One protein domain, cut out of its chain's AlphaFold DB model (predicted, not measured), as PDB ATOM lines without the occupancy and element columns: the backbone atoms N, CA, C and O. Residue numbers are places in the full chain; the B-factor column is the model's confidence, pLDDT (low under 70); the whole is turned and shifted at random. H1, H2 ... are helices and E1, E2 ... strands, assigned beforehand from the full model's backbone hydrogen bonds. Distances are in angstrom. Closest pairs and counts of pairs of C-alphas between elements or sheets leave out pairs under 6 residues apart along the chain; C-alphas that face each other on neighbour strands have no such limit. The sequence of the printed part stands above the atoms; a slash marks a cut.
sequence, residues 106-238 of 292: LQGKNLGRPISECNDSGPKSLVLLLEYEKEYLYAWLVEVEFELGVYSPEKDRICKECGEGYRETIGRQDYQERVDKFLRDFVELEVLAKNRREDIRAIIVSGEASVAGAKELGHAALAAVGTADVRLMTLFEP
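Overview. This is residues 106 to 238 of the 292 residues of an uncharacterized protein of Stagonospora sp. SRC1lsM3a (UniProt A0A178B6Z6). A strongly twisted sheet of five strands has two helices, H2 and H3, packed over one face and running along its strands, and no named helix on its other face. The small helix H1 lies off the sheet at one end of the longest axis, and the unnamed stretch 106 to 125 lies toward the other end. The printed part has 133 residues with three named helices and five named strands, in the order E1 E2 E3 H1 H2 E4 H3 E5; the sheet is mixed, in the order E3 E2 E1 E4 E5, and the class is mixed, helices and strands. It is compact, with a radius of gyration of the C-alphas of 14.7 A, yet elongated, spanning 48 by 30 by 24 A.

Along the chain. After residues 106 to 125, find C-alpha 126 at (50.930, 17.607, -2.517), where E1 begins; it runs 18.8 A to residue 132. E2, residues 137 to 145, runs 24.8 A, and E3, residues 150 to 159, runs 26.0 A and bends by 61 degrees at residue 154. H1 is residues 166 to 170. H2, residues 172 to 191, runs 26.7 A from C-alpha 172 at (34.406, 42.124, -7.047). E4, residues 200 to 206, spans 17.4 A, H3, residues 211 to 225, spans 20.8 A, and E5, residues 231 to 233, ends at C-alpha 233 at (52.404, 26.882, -11.827).

Arrangement. Look first at E1, E2 and E3, a meander, each strand the antiparallel neighbour of the one before; N 129 and O 140 are 2.8 A apart, N 141 and O 155 2.8 A. E4 is parallel to E1, with N 130 and O 204 at 2.8 A, and E5 is parallel to E4, with N 203 and O 231 at 2.8 A. H2 is on the sheet, over E2, at a height of 9.4 A. H3 is on the same face at 8.1 A, over E4 and, only just, over E1 with 3 C-alphas. H2, with residues 179 to 187 alone, touches H3 at a steep tilt of 43 degrees, the same way; their closest C-alphas, of Arg 184 and Ala 224, are 4.9 A apart. H1 is close to but not clearly touching H2, its closest C-alphas being those of Arg 167 and Tyr 175, 5.4 A. E4, H3, E5 form a strand-helix-strand unit, two parallel neighbour strands with a helix between, its crossover right-handed; E3, H1 H2, E4 form a split one, with E2 and E1 between its strands, also right-handed. In H1, H2 and H3 every O i to N i+4 pair is within hydrogen-bond range.

Size, cuts and confidence. The two C-alphas farthest apart, of Ser 116 and Thr 169, are 48.4 A apart. The printed part has no cut, and no link is long. The mean pLDDT of the printed part is 95.5, and no printed residue is under 70.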
ATOM      1  N   LEU A 106      55.994  13.834 -11.244       93.31
ATOM      2  CA  LEU A 106      56.494  12.463 -11.051       93.31
ATOM      3  C   LEU A 106      58.007  12.324 -11.295       93.31
ATOM      4  O   LEU A 106      58.634  11.410 -10.784       93.31
ATOM      5  N   GLN A 107      58.622  13.257 -12.029       92.69
ATOM      6  CA  GLN A 107      60.078  13.314 -12.216       92.69
ATOM      7  C   GLN A 107      60.762  14.168 -11.130       92.69
ATOM      8  O   GLN A 107      61.901  14.606 -11.296       92.69
ATOM      9  N   GLY A 108      60.043  14.513 -10.057       92.69
ATOM     10  CA  GLY A 108      60.492  15.427  -9.007       92.69
ATOM     11  C   GLY A 108      60.607  16.890  -9.453       92.69
ATOM     12  O   GLY A 108      61.023  17.750  -8.671       92.69
ATOM     13  N   LYS A 109      60.255  17.210 -10.706       93.44
ATOM     14  CA  LYS A 109      60.337  18.575 -11.230       93.44
ATOM     15  C   LYS A 109      59.240  19.433 -10.619       93.44
ATOM     16  O   LYS A 109      58.186  18.950 -10.239       93.44
ATOM     17  N   ASN A 110      59.490  20.738 -10.534       93.81
ATOM     18  CA  ASN A 110      58.516  21.748 -10.100       93.81
ATOM     19  C   ASN A 110      57.965  21.618  -8.663       93.81
ATOM     20  O   ASN A 110      57.291  22.535  -8.210       93.81
ATOM     21  N   LEU A 111      58.342  20.586  -7.902       93.81
ATOM     22  CA  LEU A 111      57.973  20.415  -6.489       93.81
ATOM     23  C   LEU A 111      58.855  21.225  -5.525       93.81
ATOM     24  O   LEU A 111      58.619  21.269  -4.318       93.81
ATOM     25  N   GLY A 112      59.905  21.869  -6.041       89.50
ATOM     26  CA  GLY A 112      60.811  22.682  -5.232       89.50
ATOM     27  C   GLY A 112      61.552  21.885  -4.157       89.50
ATOM     28  O   GLY A 112      61.903  22.466  -3.136       89.50
ATOM     29  N   ARG A 113      61.752  20.579  -4.365       88.31
ATOM     30  CA  ARG A 113      62.543  19.690  -3.507       88.31
ATOM     31  C   ARG A 113      63.651  19.010  -4.320       88.31
ATOM     32  O   ARG A 113      63.524  18.918  -5.545       88.31
ATOM     33  N   PRO A 114      64.746  18.569  -3.676       89.44
ATOM     34  CA  PRO A 114      65.716  17.687  -4.314       89.44
ATOM     35  C   PRO A 114      65.045  16.389  -4.762       89.44
ATOM     36  O   PRO A 114      64.210  15.847  -4.044       89.44
ATOM     37  N   ILE A 115      65.457  15.843  -5.907       88.44
ATOM     38  CA  ILE A 115      64.886  14.594  -6.435       88.44
ATOM     39  C   ILE A 115      65.037  13.407  -5.468       88.44
ATOM     40  O   ILE A 115      64.184  12.534  -5.431       88.44
ATOM     41  N   SER A 116      66.068  13.415  -4.617       89.44
ATOM     42  CA  SER A 116      66.276  12.409  -3.566       89.44
ATOM     43  C   SER A 116      65.208  12.422  -2.466       89.44
ATOM     44  O   SER A 116      65.119  11.464  -1.708       89.44
ATOM     45  N   GLU A 117      64.430  13.499  -2.348       89.31
ATOM     46  CA  GLU A 117      63.304  13.631  -1.411       89.31
ATOM     47  C   GLU A 117      61.943  13.431  -2.099       89.31
ATOM     48  O   GLU A 117      60.906  13.475  -1.442       89.31
ATOM     49  N   CYS A 118      61.941  13.227  -3.418       90.81
ATOM     50  CA  CYS A 118      60.756  12.976  -4.232       90.81
ATOM     51  C   CYS A 118      60.516  11.462  -4.329       90.81
ATOM     52  O   CYS A 118      60.780  10.850  -5.360       90.81
ATOM     53  N   ASN A 119      60.103  10.859  -3.213       91.56
ATOM     54  CA  ASN A 119      59.748   9.444  -3.097       91.56
ATOM     55  C   ASN A 119      58.680   9.243  -2.012       91.56
ATOM     56  O   ASN A 119      58.476  10.124  -1.172       91.56
ATOM     57  N   ASP A 120      58.051   8.069  -1.997       87.75
ATOM     58  CA  ASP A 120      56.898   7.787  -1.127       87.75
ATOM     59  C   ASP A 120      57.296   7.481   0.328       87.75
ATOM     60  O   ASP A 120      56.482   7.571   1.245       87.75
ATOM     61  N   SER A 121      58.581   7.205   0.574       88.62
ATOM     62  CA  SER A 121      59.154   7.107   1.926       88.62
ATOM     63  C   SER A 121      59.469   8.478   2.547       88.62
ATOM     64  O   SER A 121      59.786   8.576   3.738       88.62
ATOM     65  N   GLY A 122      59.440   9.536   1.736       86.56
ATOM     66  CA  GLY A 122      59.788  10.895   2.106       86.56
ATOM     67  C   GLY A 122      58.607  11.703   2.649       86.56
ATOM     68  O   GLY A 122      57.530  11.187   2.946       86.56
ATOM     69  N   PRO A 123      58.796  13.022   2.816       89.88
ATOM     70  CA  PRO A 123      57.678  13.907   3.077       89.88
ATOM     71  C   PRO A 123      56.754  13.971   1.852       89.88
ATOM     72  O   PRO A 123      57.231  14.078   0.722       89.88
ATOM     73  N   LYS A 124      55.433  13.978   2.078       95.06
ATOM     74  CA  LYS A 124      54.435  14.006   0.999       95.06
ATOM     75  C   LYS A 124      54.680  15.152   0.015       95.06
ATOM     76  O   LYS A 124      55.145  16.232   0.400       95.06
ATOM     77  N   SER A 125      54.334  14.909  -1.245       96.88
ATOM     78  CA  SER A 125      54.344  15.912  -2.310       96.88
ATOM     79  C   SER A 125      52.916  16.168  -2.771       96.88
ATOM     80  O   SER A 125      52.352  15.396  -3.539       96.88
ATOM     81  N   LEU A 126      52.322  17.249  -2.267       97.75
ATOM     82  CA  LEU A 126      50.930  17.607  -2.517       97.75
ATOM     83  C   LEU A 126      50.830  18.773  -3.503       97.75
ATOM     84  O   LEU A 126      51.600  19.738  -3.455       97.75
ATOM     85  N   VAL A 127      49.828  18.704  -4.368       98.31
ATOM     86  CA  VAL A 127      49.477  19.715  -5.361       98.31
ATOM     87  C   VAL A 127      48.067  20.211  -5.060       98.31
ATOM     88  O   VAL A 127      47.124  19.424  -5.006       98.31
ATOM     89  N   LEU A 128      47.918  21.521  -4.868       98.56
ATOM     90  CA  LEU A 128      46.614  22.174  -4.802       98.56
ATOM     91  C   LEU A 128      46.177  22.532  -6.225       98.56
ATOM     92  O   LEU A 128      46.693  23.473  -6.826       98.56
ATOM     93  N   LEU A 129      45.237  21.778  -6.773       98.56
ATOM     94  CA  LEU A 129      44.685  22.011  -8.099       98.56
ATOM     95  C   LEU A 129      43.326  22.707  -7.993       98.56
ATOM     96  O   LEU A 129      42.452  22.273  -7.250       98.56
ATOM     97  N   LEU A 130      43.162  23.792  -8.741       98.69
ATOM     98  CA  LEU A 130      41.965  24.621  -8.769       98.69
ATOM     99  C   LEU A 130      41.371  24.596 -10.180       98.69
ATOM    100  O   LEU A 130      41.930  25.201 -11.092       98.69
ATOM    101  N   GLU A 131      40.244  23.906 -10.355       98.00
ATOM    102  CA  GLU A 131      39.443  23.978 -11.582       98.00
ATOM    103  C   GLU A 131      38.518  25.187 -11.469       98.00
ATOM    104  O   GLU A 131      37.583  25.204 -10.664       98.00
ATOM    105  N   TYR A 132      38.838  26.235 -12.217       97.94
ATOM    106  CA  TYR A 132      38.191  27.526 -12.143       97.94
ATOM    107  C   TYR A 132      37.382  27.780 -13.410       97.94
ATOM    108  O   TYR A 132      37.911  28.177 -14.448       97.94
ATOM    109  N   GLU A 133      36.081  27.544 -13.286       96.69
ATOM    110  CA  GLU A 133      35.104  27.692 -14.355       96.69
ATOM    111  C   GLU A 133      34.228  28.928 -14.133       96.69
ATOM    112  O   GLU A 133      34.280  29.606 -13.096       96.69
ATOM    113  N   LYS A 134      33.372  29.236 -15.112       95.12
ATOM    114  CA  LYS A 134      32.383  30.312 -14.966       95.12
ATOM    115  C   LYS A 134      31.381  30.001 -13.857       95.12
ATOM    116  O   LYS A 134      31.027  30.899 -13.094       95.12
ATOM    117  N   GLU A 135      30.955  28.746 -13.745       95.44
ATOM    118  CA  GLU A 135      29.881  28.312 -12.851       95.44
ATOM    119  C   GLU A 135      30.362  27.836 -11.477       95.44
ATOM    120  O   GLU A 135      29.563  27.785 -10.544       95.44
ATOM    121  N   TYR A 136      31.633  27.453 -11.322       96.88
ATOM    122  CA  TYR A 136      32.152  26.947 -10.051       96.88
ATOM    123  C   TYR A 136      33.670  27.106  -9.914       96.88
ATOM    124  O   TYR A 136      34.397  27.294 -10.884       96.88
ATOM    125  N   LEU A 137      34.138  26.978  -8.674       98.19
ATOM    126  CA  LEU A 137      35.531  26.698  -8.341       98.19
ATOM    127  C   LEU A 137      35.603  25.337  -7.648       98.19
ATOM    128  O   LEU A 137      34.935  25.132  -6.631       98.19
ATOM    129  N   TYR A 138      36.408  24.421  -8.177       98.12
ATOM    130  CA  TYR A 138      36.653  23.112  -7.578       98.12
ATOM    131  C   TYR A 138      38.100  23.031  -7.098       98.12
ATOM    132  O   TYR A 138      39.032  23.075  -7.898       98.12
ATOM    133  N   ALA A 139      38.287  22.928  -5.786       98.50
ATOM    134  CA  ALA A 139      39.589  22.704  -5.186       98.50
ATOM    135  C   ALA A 139      39.842  21.208  -4.993       98.50
ATOM    136  O   ALA A 139      38.998  20.499  -4.452       98.50
ATOM    137  N   TRP A 140      41.024  20.761  -5.394       98.44
ATOM    138  CA  TRP A 140      41.524  19.405  -5.242       98.44
ATOM    139  C   TRP A 140      42.886  19.444  -4.556       98.44
ATOM    140  O   TRP A 140      43.766  20.214  -4.938       98.44
ATOM    141  N   LEU A 141      43.083  18.581  -3.569       98.31
ATOM    142  CA  LEU A 141      44.395  18.222  -3.058       98.31
ATOM    143  C   LEU A 141      44.790  16.897  -3.700       98.31
ATOM    144  O   LEU A 141      44.092  15.895  -3.536       98.31
ATOM    145  N   VAL A 142      45.897  16.903  -4.428       97.94
ATOM    146  CA  VAL A 142      46.385  15.747  -5.176       97.94
ATOM    147  C   VAL A 142      47.758  15.358  -4.649       97.94
ATOM    148  O   VAL A 142      48.651  16.200  -4.582       97.94
ATOM    149  N   GLU A 143      47.929  14.100  -4.273       97.25
ATOM    150  CA  GLU A 143      49.219  13.520  -3.910       97.25
ATOM    151  C   GLU A 143      49.941  13.009  -5.158       97.25
ATOM    152  O   GLU A 143      49.335  12.420  -6.054       97.25
ATOM    153  N   VAL A 144      51.241  13.290  -5.225       96.44
ATOM    154  CA  VAL A 144      52.155  12.720  -6.213       96.44
ATOM    155  C   VAL A 144      52.714  11.433  -5.613       96.44
ATOM    156  O   VAL A 144      53.528  11.509  -4.696       96.44
ATOM    157  N   GLU A 145      52.264  10.285  -6.118       93.81
ATOM    158  CA  GLU A 145      52.730   8.960  -5.691       93.81
ATOM    159  C   GLU A 145      53.798   8.472  -6.672       93.81
ATOM    160  O   GLU A 145      53.502   8.135  -7.824       93.81
ATOM    161  N   PHE A 146      55.055   8.506  -6.237       91.31
ATOM    162  CA  PHE A 146      56.214   8.279  -7.094       91.31
ATOM    163  C   PHE A 146      56.401   6.807  -7.440       91.31
ATOM    164  O   PHE A 146      56.684   6.510  -8.599       91.31
ATOM    165  N   GLU A 147      56.224   5.896  -6.479       86.75
ATOM    166  CA  GLU A 147      56.393   4.455  -6.705       86.75
ATOM    167  C   GLU A 147      55.310   3.929  -7.649       86.75
ATOM    168  O   GLU A 147      55.589   3.127  -8.537       86.75
ATOM    169  N   LEU A 148      54.080   4.435  -7.515       85.12
ATOM    170  CA  LEU A 148      52.977   4.070  -8.402       85.12
ATOM    171  C   LEU A 148      52.962   4.852  -9.723       85.12
ATOM    172  O   LEU A 148      52.257   4.459 -10.651       85.12
ATOM    173  N   GLY A 149      53.696   5.962  -9.833       87.81
ATOM    174  CA  GLY A 149      53.698   6.787 -11.043       87.81
ATOM    175  C   GLY A 149      52.359   7.492 -11.309       87.81
ATOM    176  O   GLY A 149      51.992   7.716 -12.471       87.81
ATOM    177  N   VAL A 150      51.587   7.817 -10.263       88.81
ATOM    178  CA  VAL A 150      50.218   8.351 -10.386       88.81
ATOM    179  C   VAL A 150      49.969   9.597  -9.538       88.81
ATOM    180  O   VAL A 150      50.763  10.003  -8.694       88.81
ATOM    181  N   TYR A 151      48.820  10.221  -9.801       93.19
ATOM    182  CA  TYR A 151      48.304  11.367  -9.066       93.19
ATOM    183  C   TYR A 151      46.999  10.992  -8.366       93.19
ATOM    184  O   TYR A 151      45.968  10.803  -9.028       93.19
ATOM    185  N   SER A 152      47.032  10.913  -7.039       93.00
ATOM    186  CA  SER A 152      45.904  10.438  -6.238       93.00
ATOM    187  C   SER A 152      45.149  11.587  -5.574       93.00
ATOM    188  O   SER A 152      45.759  12.456  -4.955       93.00
ATOM    189  N   PRO A 153      43.813  11.650  -5.706       94.62
ATOM    190  CA  PRO A 153      43.017  12.656  -5.013       94.62
ATOM    191  C   PRO A 153      42.953  12.349  -3.509       94.62
ATOM    192  O   PRO A 153      42.430  11.313  -3.109       94.62
ATOM    193  N   GLU A 154      43.409  13.281  -2.677       95.88
ATOM    194  CA  GLU A 154      43.367  13.165  -1.212       95.88
ATOM    195  C   GLU A 154      42.143  13.874  -0.617       95.88
ATOM    196  O   GLU A 154      41.500  13.398   0.331       95.88
ATOM    197  N   LYS A 155      41.844  15.063  -1.153       97.06
ATOM    198  CA  LYS A 155      40.730  15.919  -0.739       97.06
ATOM    199  C   LYS A 155      40.175  16.694  -1.908       97.06
ATOM    200  O   LYS A 155      40.904  17.037  -2.833       97.06
ATOM    201  N   ASP A 156      38.902  17.030  -1.813       96.94
ATOM    202  CA  ASP A 156      38.223  17.835  -2.804       96.94
ATOM    203  C   ASP A 156      37.093  18.632  -2.162       96.94
ATOM    204  O   ASP A 156      36.507  18.219  -1.160       96.94
ATOM    205  N   ARG A 157      36.819  19.806  -2.727       97.44
ATOM    206  CA  ARG A 157      35.666  20.619  -2.361       97.44
ATOM    207  C   ARG A 157      35.275  21.536  -3.501       97.44
ATOM    208  O   ARG A 157      36.111  22.247  -4.055       97.44
ATOM    209  N   ILE A 158      33.982  21.593  -3.788       96.69
ATOM    210  CA  ILE A 158      33.413  22.479  -4.802       96.69
ATOM    211  C   ILE A 158      32.701  23.683  -4.165       96.69
ATOM    212  O   ILE A 158      32.035  23.565  -3.135       96.69
ATOM    213  N   CYS A 159      32.818  24.851  -4.797       97.19
ATOM    214  CA  CYS A 159      32.073  26.067  -4.477       97.19
ATOM    215  C   CYS A 159      31.429  26.643  -5.747       97.19
ATOM    216  O   CYS A 159      32.087  27.308  -6.550       97.19
ATOM    217  N   LYS A 160      30.115  26.436  -5.910       94.62
ATOM    218  CA  LYS A 160      29.327  26.972  -7.042       94.62
ATOM    219  C   LYS A 160      29.182  28.504  -6.995       94.62
ATOM    220  O   LYS A 160      28.970  29.155  -8.004       94.62
ATOM    221  N   GLU A 161      29.354  29.107  -5.822       96.12
ATOM    222  CA  GLU A 161      29.315  30.568  -5.637       96.12
ATOM    223  C   GLU A 161      30.697  31.225  -5.792       96.12
ATOM    224  O   GLU A 161      30.856  32.424  -5.580       96.12
ATOM    225  N   CYS A 162      31.715  30.430  -6.120       97.75
ATOM    226  CA  CYS A 162      33.085  30.884  -6.316       97.75
ATOM    227  C   CYS A 162      33.507  30.796  -7.792       97.75
ATOM    228  O   CYS A 162      34.661  31.080  -8.089       97.75
ATOM    229  N   GLY A 163      32.610  30.432  -8.718       97.06
ATOM    230  CA  GLY A 163      32.876  30.508 -10.160       97.06
ATOM    231  C   GLY A 163      33.026  31.950 -10.642       97.06
ATOM    232  O   GLY A 163      32.460  32.870 -10.044       97.06
ATOM    233  N   GLU A 164      33.785  32.169 -11.717       96.38
ATOM    234  CA  GLU A 164      34.115  33.526 -12.175       96.38
ATOM    235  C   GLU A 164      32.861  34.337 -12.544       96.38
ATOM    236  O   GLU A 164      32.799  35.536 -12.276       96.38
ATOM    237  N   GLY A 165      31.828  33.690 -13.094       94.81
ATOM    238  CA  GLY A 165      30.566  34.345 -13.455       94.81
ATOM    239  C   GLY A 165      29.810  34.906 -12.247       94.81
ATOM    240  O   GLY A 165      29.085  35.895 -12.362       94.81
ATOM    241  N   TYR A 166      30.029  34.350 -11.050       95.06
ATOM    242  CA  TYR A 166      29.388  34.836  -9.827       95.06
ATOM    243  C   TYR A 166      29.884  36.232  -9.422       95.06
ATOM    244  O   TYR A 166      29.145  37.010  -8.813       95.06
ATOM    245  N   ARG A 167      31.106  36.600  -9.831       93.69
ATOM    246  CA  ARG A 167      31.707  37.920  -9.593       93.69
ATOM    247  C   ARG A 167      30.852  39.067 -10.124       93.69
ATOM    248  O   ARG A 167      30.809  40.127  -9.505       93.69
ATOM    249  N   GLU A 168      30.176  38.871 -11.253       91.00
ATOM    250  CA  GLU A 168      29.296  39.885 -11.846       91.00
ATOM    251  C   GLU A 168      28.010  40.080 -11.034       91.00
ATOM    252  O   GLU A 168      27.467  41.180 -10.989       91.00
ATOM    253  N   THR A 169      27.554  39.030 -10.347       93.69
ATOM    254  CA  THR A 169      26.295  39.036  -9.589       93.69
ATOM    255  C   THR A 169      26.431  39.770  -8.257       93.69
ATOM    256  O   THR A 169      25.536  40.520  -7.876       93.69
ATOM    257  N   ILE A 170      27.544  39.560  -7.546       95.56
ATOM    258  CA  ILE A 170      27.749  40.106  -6.191       95.56
ATOM    259  C   ILE A 170      28.808  41.214  -6.122       95.56
ATOM    260  O   ILE A 170      28.976  41.851  -5.089       95.56
ATOM    261  N   GLY A 171      29.512  41.481  -7.224       95.44
ATOM    262  CA  GLY A 171      30.590  42.463  -7.274       95.44
ATOM    263  C   GLY A 171      31.942  41.912  -6.811       95.44
ATOM    264  O   GLY A 171      32.050  40.897  -6.125       95.44
ATOM    265  N   ARG A 172      33.019  42.601  -7.212       94.94
ATOM    266  CA  ARG A 172      34.406  42.124  -7.047       94.94
ATOM    267  C   ARG A 172      34.819  41.904  -5.590       94.94
ATOM    268  O   ARG A 172      35.528  40.941  -5.327       94.94
ATOM    269  N   GLN A 173      34.447  42.808  -4.684       96.25
ATOM    270  CA  GLN A 173      34.910  42.755  -3.294       96.25
ATOM    271  C   GLN A 173      34.304  41.555  -2.559       96.25
ATOM    272  O   GLN A 173      35.050  40.693  -2.103       96.25
ATOM    273  N   ASP A 174      32.976  41.458  -2.527       97.00
ATOM    274  CA  ASP A 174      32.259  40.358  -1.873       97.00
ATOM    275  C   ASP A 174      32.635  39.001  -2.485       97.00
ATOM    276  O   ASP A 174      32.745  37.991  -1.785       97.00
ATOM    277  N   TYR A 175      32.878  38.977  -3.799       97.31
ATOM    278  CA  TYR A 175      33.383  37.798  -4.490       97.31
ATOM    279  C   TYR A 175      34.779  37.391  -4.002       97.31
ATOM    280  O   TYR A 175      34.992  36.224  -3.677       97.31
ATOM    281  N   GLN A 176      35.712  38.342  -3.889       97.56
ATOM    282  CA  GLN A 176      37.059  38.063  -3.393       97.56
ATOM    283  C   GLN A 176      37.030  37.548  -1.950       97.56
ATOM    284  O   GLN A 176      37.663  36.539  -1.654       97.56
ATOM    285  N   GLU A 177      36.248  38.175  -1.066       97.62
ATOM    286  CA  GLU A 177      36.101  37.727   0.324       97.62
ATOM    287  C   GLU A 177      35.564  36.288   0.407       97.62
ATOM    288  O   GLU A 177      35.998  35.498   1.252       97.62
ATOM    289  N   ARG A 178      34.652  35.916  -0.503       97.94
ATOM    290  CA  ARG A 178      34.111  34.556  -0.604       97.94
ATOM    291  C   ARG A 178      35.156  33.548  -1.075       97.94
ATOM    292  O   ARG A 178      35.275  32.494  -0.451       97.94
ATOM    293  N   VAL A 179      35.917  33.868  -2.123       98.38
ATOM    294  CA  VAL A 179      37.011  33.017  -2.626       98.38
ATOM    295  C   VAL A 179      38.091  32.838  -1.557       98.38
ATOM    296  O   VAL A 179      38.477  31.707  -1.264       98.38
ATOM    297  N   ASP A 180      38.514  33.922  -0.906       98.44
ATOM    298  CA  ASP A 180      39.524  33.888   0.157       98.44
ATOM    299  C   ASP A 180      39.061  33.032   1.337       98.44
ATOM    300  O   ASP A 180      39.829  32.238   1.884       98.44
ATOM    301  N   LYS A 181      37.787  33.167   1.734       98.44
ATOM    302  CA  LYS A 181      37.196  32.327   2.777       98.44
ATOM    303  C   LYS A 181      37.148  30.863   2.353       98.44
ATOM    304  O   LYS A 181      37.527  30.010   3.146       98.44
ATOM    305  N   PHE A 182      36.695  30.568   1.138       98.69
ATOM    306  CA  PHE A 182      36.619  29.203   0.625       98.69
ATOM    307  C   PHE A 182      37.991  28.517   0.623       98.69
ATOM    308  O   PHE A 182      38.121  27.421   1.166       98.69
ATOM    309  N   LEU A 183      39.017  29.177   0.078       98.69
ATOM    310  CA  LEU A 183      40.372  28.628   0.001       98.69
ATOM    311  C   LEU A 183      41.000  28.452   1.383       98.69
ATOM    312  O   LEU A 183      41.584  27.404   1.655       98.69
ATOM    313  N   ARG A 184      40.861  29.447   2.267       98.50
ATOM    314  CA  ARG A 184      41.358  29.345   3.643       98.50
ATOM    315  C   ARG A 184      40.678  28.204   4.390       98.50
ATOM    316  O   ARG A 184      41.375  27.401   4.992       98.50
ATOM    317  N   ASP A 185      39.352  28.099   4.316       98.50
ATOM    318  CA  ASP A 185      38.610  27.028   4.983       98.50
ATOM    319  C   ASP A 185      39.018  25.650   4.438       98.50
ATOM    320  O   ASP A 185      39.240  24.732   5.221       98.50
ATOM    321  N   PHE A 186      39.160  25.499   3.116       98.50
ATOM    322  CA  PHE A 186      39.613  24.244   2.511       98.50
ATOM    323  C   PHE A 186      41.020  23.860   2.999       98.50
ATOM    324  O   PHE A 186      41.240  22.741   3.464       98.50
ATOM    325  N   VAL A 187      41.973  24.797   2.969       98.25
ATOM    326  CA  VAL A 187      43.344  24.540   3.429       98.25
ATOM    327  C   VAL A 187      43.375  24.247   4.933       98.25
ATOM    328  O   VAL A 187      43.893  23.213   5.346       98.25
ATOM    329  N   GLU A 188      42.826  25.126   5.767       97.81
ATOM    330  CA  GLU A 188      42.946  25.031   7.226       97.81
ATOM    331  C   GLU A 188      42.143  23.872   7.817       97.81
ATOM    332  O   GLU A 188      42.631  23.197   8.723       97.81
ATOM    333  N   LEU A 189      40.927  23.633   7.321       97.25
ATOM    334  CA  LEU A 189      40.003  22.680   7.938       97.25
ATOM    335  C   LEU A 189      40.080  21.285   7.318       97.25
ATOM    336  O   LEU A 189      39.770  20.311   8.002       97.25
ATOM    337  N   GLU A 190      40.478  21.164   6.049       96.62
ATOM    338  CA  GLU A 190      40.433  19.883   5.331       96.62
ATOM    339  C   GLU A 190      41.825  19.365   4.979       96.62
ATOM    340  O   GLU A 190      42.129  18.202   5.259       96.62
ATOM    341  N   VAL A 191      42.694  20.218   4.426       96.69
ATOM    342  CA  VAL A 191      44.058  19.820   4.040       96.69
ATOM    343  C   VAL A 191      44.943  19.637   5.274       96.69
ATOM    344  O   VAL A 191      45.504  18.557   5.486       96.69
ATOM    345  N   LEU A 192      45.040  20.666   6.121       96.44
ATOM    346  CA  LEU A 192      45.930  20.683   7.290       96.44
ATOM    347  C   LEU A 192      45.425  19.833   8.464       96.44
ATOM    348  O   LEU A 192      46.152  19.617   9.430       96.44
ATOM    349  N   ALA A 193      44.210  19.289   8.368       95.06
ATOM    350  CA  ALA A 193      43.706  18.315   9.332       95.06
ATOM    351  C   ALA A 193      44.500  16.996   9.314       95.06
ATOM    352  O   ALA A 193      44.513  16.276  10.314       95.06
ATOM    353  N   LYS A 194      45.136  16.657   8.183       95.00
ATOM    354  CA  LYS A 194      45.890  15.401   8.004       95.00
ATOM    355  C   LYS A 194      47.286  15.573   7.410       95.00
ATOM    356  O   LYS A 194      48.067  14.630   7.458       95.00
ATOM    357  N   ASN A 195      47.595  16.741   6.861       96.44
ATOM    358  CA  ASN A 195      48.851  17.005   6.165       96.44
ATOM    359  C   ASN A 195      49.572  18.198   6.786       96.44
ATOM    360  O   ASN A 195      48.956  19.029   7.456       96.44
ATOM    361  N   ARG A 196      50.878  18.313   6.539       96.06
ATOM    362  CA  ARG A 196      51.617  19.514   6.927       96.06
ATOM    363  C   ARG A 196      51.555  20.535   5.805       96.06
ATOM    364  O   ARG A 196      51.448  20.198   4.627       96.06
ATOM    365  N   ARG A 197      51.650  21.805   6.173       96.44
ATOM    366  CA  ARG A 197      51.582  22.915   5.220       96.44
ATOM    367  C   ARG A 197      52.733  22.872   4.218       96.44
ATOM    368  O   ARG A 197      52.538  23.181   3.050       96.44
ATOM    369  N   GLU A 198      53.905  22.432   4.664       95.81
ATOM    370  CA  GLU A 198      55.139  22.318   3.880       95.81
ATOM    371  C   GLU A 198      55.109  21.167   2.858       95.81
ATOM    372  O   GLU A 198      55.979  21.094   1.979       95.81
ATOM    373  N   ASP A 199      54.119  20.273   2.969       96.44
ATOM    374  CA  ASP A 199      53.875  19.191   2.014       96.44
ATOM    375  C   ASP A 199      53.129  19.695   0.764       96.44
ATOM    376  O   ASP A 199      53.208  19.058  -0.282       96.44
ATOM    377  N   ILE A 200      52.482  20.871   0.811       97.88
ATOM    378  CA  ILE A 200      51.899  21.526  -0.371       97.88
ATOM    379  C   ILE A 200      53.020  22.203  -1.166       97.88
ATOM    380  O   ILE A 200      53.601  23.197  -0.728       97.88
ATOM    381  N   ARG A 201      53.339  21.660  -2.343       97.44
ATOM    382  CA  ARG A 201      54.503  22.064  -3.149       97.44
ATOM    383  C   ARG A 201      54.149  22.861  -4.390       97.44
ATOM    384  O   ARG A 201      54.936  23.705  -4.818       97.44
ATOM    385  N   ALA A 202      52.972  22.628  -4.955       98.12
ATOM    386  CA  ALA A 202      52.534  23.317  -6.157       98.12
ATOM    387  C   ALA A 202      51.063  23.724  -6.074       98.12
ATOM    388  O   ALA A 202      50.256  23.057  -5.427       98.12
ATOM    389  N   ILE A 203      50.731  24.813  -6.761       98.62
ATOM    390  CA  ILE A 203      49.367  25.244  -7.046       98.62
ATOM    391  C   ILE A 203      49.191  25.254  -8.560       98.62
ATOM    392  O   ILE A 203      49.995  25.862  -9.266       98.62
ATOM    393  N   ILE A 204      48.134  24.618  -9.048       98.50
ATOM    394  CA  ILE A 204      47.714  24.666 -10.449       98.50
ATOM    395  C   ILE A 204      46.359  25.357 -10.511       98.50
ATOM    396  O   ILE A 204      45.475  25.040  -9.721       98.50
ATOM    397  N   VAL A 205      46.189  26.261 -11.474       98.50
ATOM    398  CA  VAL A 205      44.872  26.777 -11.855       98.50
ATOM    399  C   VAL A 205      44.594  26.339 -13.288       98.50
ATOM    400  O   VAL A 205      45.400  26.615 -14.174       98.50
ATOM    401  N   SER A 206      43.478  25.652 -13.504       98.00
ATOM    402  CA  SER A 206      43.000  25.214 -14.820       98.00
ATOM    403  C   SER A 206      41.542  25.618 -15.026       98.00
ATOM    404  O   SER A 206      40.865  25.906 -14.046       98.00
ATOM    405  N   GLY A 207      41.043  25.587 -16.259       96.00
ATOM    406  CA  GLY A 207      39.624  25.826 -16.576       96.00
ATOM    407  C   GLY A 207      39.396  27.021 -17.500       96.00
ATOM    408  O   GLY A 207      40.355  27.635 -17.974       96.00
ATOM    409  N   GLU A 208      38.131  27.344 -17.778       93.75
ATOM    410  CA  GLU A 208      37.733  28.371 -18.756       93.75
ATOM    411  C   GLU A 208      37.614  29.794 -18.177       93.75
ATOM    412  O   GLU A 208      37.237  30.742 -18.884       93.75
ATOM    413  N   ALA A 209      37.920  29.989 -16.893       92.50
ATOM    414  CA  ALA A 209      38.006  31.331 -16.330       92.50
ATOM    415  C   ALA A 209      39.085  32.174 -17.031       92.50
ATOM    416  O   ALA A 209      40.074  31.677 -17.573       92.50
ATOM    417  N   SER A 210      38.907  33.495 -17.006       95.56
ATOM    418  CA  SER A 210      39.838  34.411 -17.659       95.56
ATOM    419  C   SER A 210      41.248  34.305 -17.070       95.56
ATOM    420  O   SER A 210      41.426  34.107 -15.867       95.56
ATOM    421  N   VAL A 211      42.275  34.548 -17.893       96.44
ATOM    422  CA  VAL A 211      43.684  34.569 -17.450       96.44
ATOM    423  C   VAL A 211      43.894  35.525 -16.265       96.44
ATOM    424  O   VAL A 211      44.640  35.225 -15.332       96.44
ATOM    425  N   ALA A 212      43.210  36.675 -16.268       96.19
ATOM    426  CA  ALA A 212      43.271  37.636 -15.170       96.19
ATOM    427  C   ALA A 212      42.641  37.079 -13.885       96.19
ATOM    428  O   ALA A 212      43.255  37.168 -12.822       96.19
ATOM    429  N   GLY A 213      41.455  36.471 -13.986       96.25
ATOM    430  CA  GLY A 213      40.785  35.827 -12.861       96.25
ATOM    431  C   GLY A 213      41.604  34.672 -12.290       96.25
ATOM    432  O   GLY A 213      41.799  34.600 -11.080       96.25
ATOM    433  N   ALA A 214      42.141  33.801 -13.143       97.31
ATOM    434  CA  ALA A 214      42.982  32.681 -12.731       97.31
ATOM    435  C   ALA A 214      44.258  33.144 -12.013       97.31
ATOM    436  O   ALA A 214      44.669  32.548 -11.018       97.31
ATOM    437  N   LYS A 215      44.864  34.251 -12.461       97.56
ATOM    438  CA  LYS A 215      46.007  34.866 -11.778       97.56
ATOM    439  C   LYS A 215      45.630  35.420 -10.400       97.56
ATOM    440  O   LYS A 215      46.387  35.238  -9.449       97.56
ATOM    441  N   GLU A 216      44.489  36.100 -10.283       97.38
ATOM    442  CA  GLU A 216      43.966  36.574  -8.990       97.38
ATOM    443  C   GLU A 216      43.718  35.396  -8.035       97.38
ATOM    444  O   GLU A 216      44.195  35.416  -6.899       97.38
ATOM    445  N   LEU A 217      43.076  34.333  -8.527       98.38
ATOM    446  CA  LEU A 217      42.823  33.105  -7.776       98.38
ATOM    447  C   LEU A 217      44.120  32.415  -7.330       98.38
ATOM    448  O   LEU A 217      44.236  32.013  -6.175       98.38
ATOM    449  N   GLY A 218      45.118  32.314  -8.211       98.31
ATOM    450  CA  GLY A 218      46.417  31.730  -7.884       98.31
ATOM    451  C   GLY A 218      47.132  32.472  -6.749       98.31
ATOM    452  O   GLY A 218      47.717  31.840  -5.870       98.31
ATOM    453  N   HIS A 219      47.044  33.805  -6.707       98.19
ATOM    454  CA  HIS A 219      47.582  34.586  -5.587       98.19
ATOM    455  C   HIS A 219      46.786  34.394  -4.292       98.19
ATOM    456  O   HIS A 219      47.392  34.284  -3.227       98.19
ATOM    457  N   ALA A 220      45.454  34.321  -4.371       98.38
ATOM    458  CA  ALA A 220      44.615  34.010  -3.214       98.38
ATOM    459  C   ALA A 220      44.956  32.624  -2.637       98.38
ATOM    460  O   ALA A 220      45.091  32.464  -1.425       98.38
ATOM    461  N   ALA A 221      45.201  31.640  -3.504       98.56
ATOM    462  CA  ALA A 221      45.622  30.300  -3.114       98.56
ATOM    463  C   ALA A 221      47.013  30.284  -2.465       98.56
ATOM    464  O   ALA A 221      47.189  29.647  -1.428       98.56
ATOM    465  N   LEU A 222      47.986  31.029  -3.007       98.44
ATOM    466  CA  LEU A 222      49.301  31.206  -2.375       98.44
ATOM    467  C   LEU A 222      49.174  31.800  -0.966       98.44
ATOM    468  O   LEU A 222      49.813  31.314  -0.031       98.44
ATOM    469  N   ALA A 223      48.331  32.823  -0.803       98.12
ATOM    470  CA  ALA A 223      48.077  33.445   0.492       98.12
ATOM    471  C   ALA A 223      47.403  32.477   1.480       98.12
ATOM    472  O   ALA A 223      47.801  32.430   2.643       98.12
ATOM    473  N   ALA A 224      46.431  31.680   1.020       98.12
ATOM    474  CA  ALA A 224      45.744  30.678   1.836       98.12
ATOM    475  C   ALA A 224      46.671  29.531   2.270       98.12
ATOM    476  O   ALA A 224      46.616  29.092   3.418       98.12
ATOM    477  N   VAL A 225      47.550  29.064   1.377       97.94
ATOM    478  CA  VAL A 225      48.557  28.040   1.691       97.94
ATOM    479  C   VAL A 225      49.594  28.584   2.677       97.94
ATOM    480  O   VAL A 225      49.935  27.897   3.637       97.94
ATOM    481  N   GLY A 226      50.067  29.820   2.494       96.44
ATOM    482  CA  GLY A 226      50.834  30.544   3.511       96.44
ATOM    483  C   GLY A 226      52.225  29.971   3.813       96.44
ATOM    484  O   GLY A 226      52.687  30.071   4.950       96.44
ATOM    485  N   THR A 227      52.893  29.364   2.827       93.12
ATOM    486  CA  THR A 227      54.312  28.970   2.903       93.12
ATOM    487  C   THR A 227      55.093  29.513   1.702       93.12
ATOM    488  O   THR A 227      54.524  29.738   0.640       93.12
ATOM    489  N   ALA A 228      56.395  29.753   1.867       92.88
ATOM    490  CA  ALA A 228      57.273  30.220   0.790       92.88
ATOM    491  C   ALA A 228      57.692  29.095  -0.178       92.88
ATOM    492  O   ALA A 228      58.202  29.368  -1.262       92.88
ATOM    493  N   ASP A 229      57.481  27.842   0.223       93.00
ATOM    494  CA  ASP A 229      57.917  26.660  -0.518       93.00
ATOM    495  C   ASP A 229      56.990  26.279  -1.679       93.00
ATOM    496  O   ASP A 229      57.410  25.563  -2.593       93.00
ATOM    497  N   VAL A 230      55.733  26.730  -1.642       96.62
ATOM    498  CA  VAL A 230      54.738  26.413  -2.666       96.62
ATOM    499  C   VAL A 230      54.960  27.262  -3.917       96.62
ATOM    500  O   VAL A 230      55.220  28.465  -3.846       96.62
ATOM    501  N   ARG A 231      54.839  26.644  -5.092       96.62
ATOM    502  CA  ARG A 231      54.975  27.324  -6.385       96.62
ATOM    503  C   ARG A 231      53.639  27.398  -7.104       96.62
ATOM    504  O   ARG A 231      52.985  26.380  -7.298       96.62
ATOM    505  N   LEU A 232      53.258  28.591  -7.552       97.44
ATOM    506  CA  LEU A 232      52.158  28.740  -8.501       97.44
ATOM    507  C   LEU A 232      52.657  28.381  -9.903       97.44
ATOM    508  O   LEU A 232      53.583  29.006 -10.421       97.44
ATOM    509  N   MET A 233      52.043  27.371 -10.507       97.69
ATOM    510  CA  MET A 233      52.404  26.882 -11.827       97.69
ATOM    511  C   MET A 233      51.721  27.721 -12.904       97.69
ATOM    512  O   MET A 233      50.501  27.716 -13.025       97.69
ATOM    513  N   THR A 234      52.519  28.437 -13.698       95.50
ATOM    514  CA  THR A 234      52.033  29.357 -14.743       95.50
ATOM    515  C   THR A 234      52.668  29.079 -16.108       95.50
ATOM    516  O   THR A 234      52.836  29.999 -16.905       95.50
ATOM    517  N   LEU A 235      53.124  27.842 -16.346       94.88
ATOM    518  CA  LEU A 235      53.787  27.469 -17.603       94.88
ATOM    519  C   LEU A 235      52.819  27.464 -18.795       94.88
ATOM    520  O   LEU A 235      53.246  27.722 -19.916       94.88
ATOM    521  N   PHE A 236      51.541  27.188 -18.541       94.81
ATOM    522  CA  PHE A 236      50.480  27.131 -19.542       94.81
ATOM    523  C   PHE A 236      49.381  28.125 -19.185       94.81
ATOM    524  O   PHE A 236      49.205  28.459 -18.005       94.81
ATOM    525  N   GLU A 237      48.623  28.574 -20.184       95.38
ATOM    526  CA  GLU A 237      47.373  29.270 -19.901       95.38
ATOM    527  C   GLU A 237      46.398  28.317 -19.180       95.38
ATOM    528  O   GLU A 237      46.397  27.116 -19.467       95.38
ATOM    529  N   PRO A 238      45.563  28.807 -18.243       96.31
ATOM    530  CA  PRO A 238      44.659  27.954 -17.462       96.31
ATOM    531  C   PRO A 238      43.760  27.042 -18.312       96.31
ATOM    532  O   PRO A 238      43.551  25.879 -17.960       96.31
TER     533      PRO A 238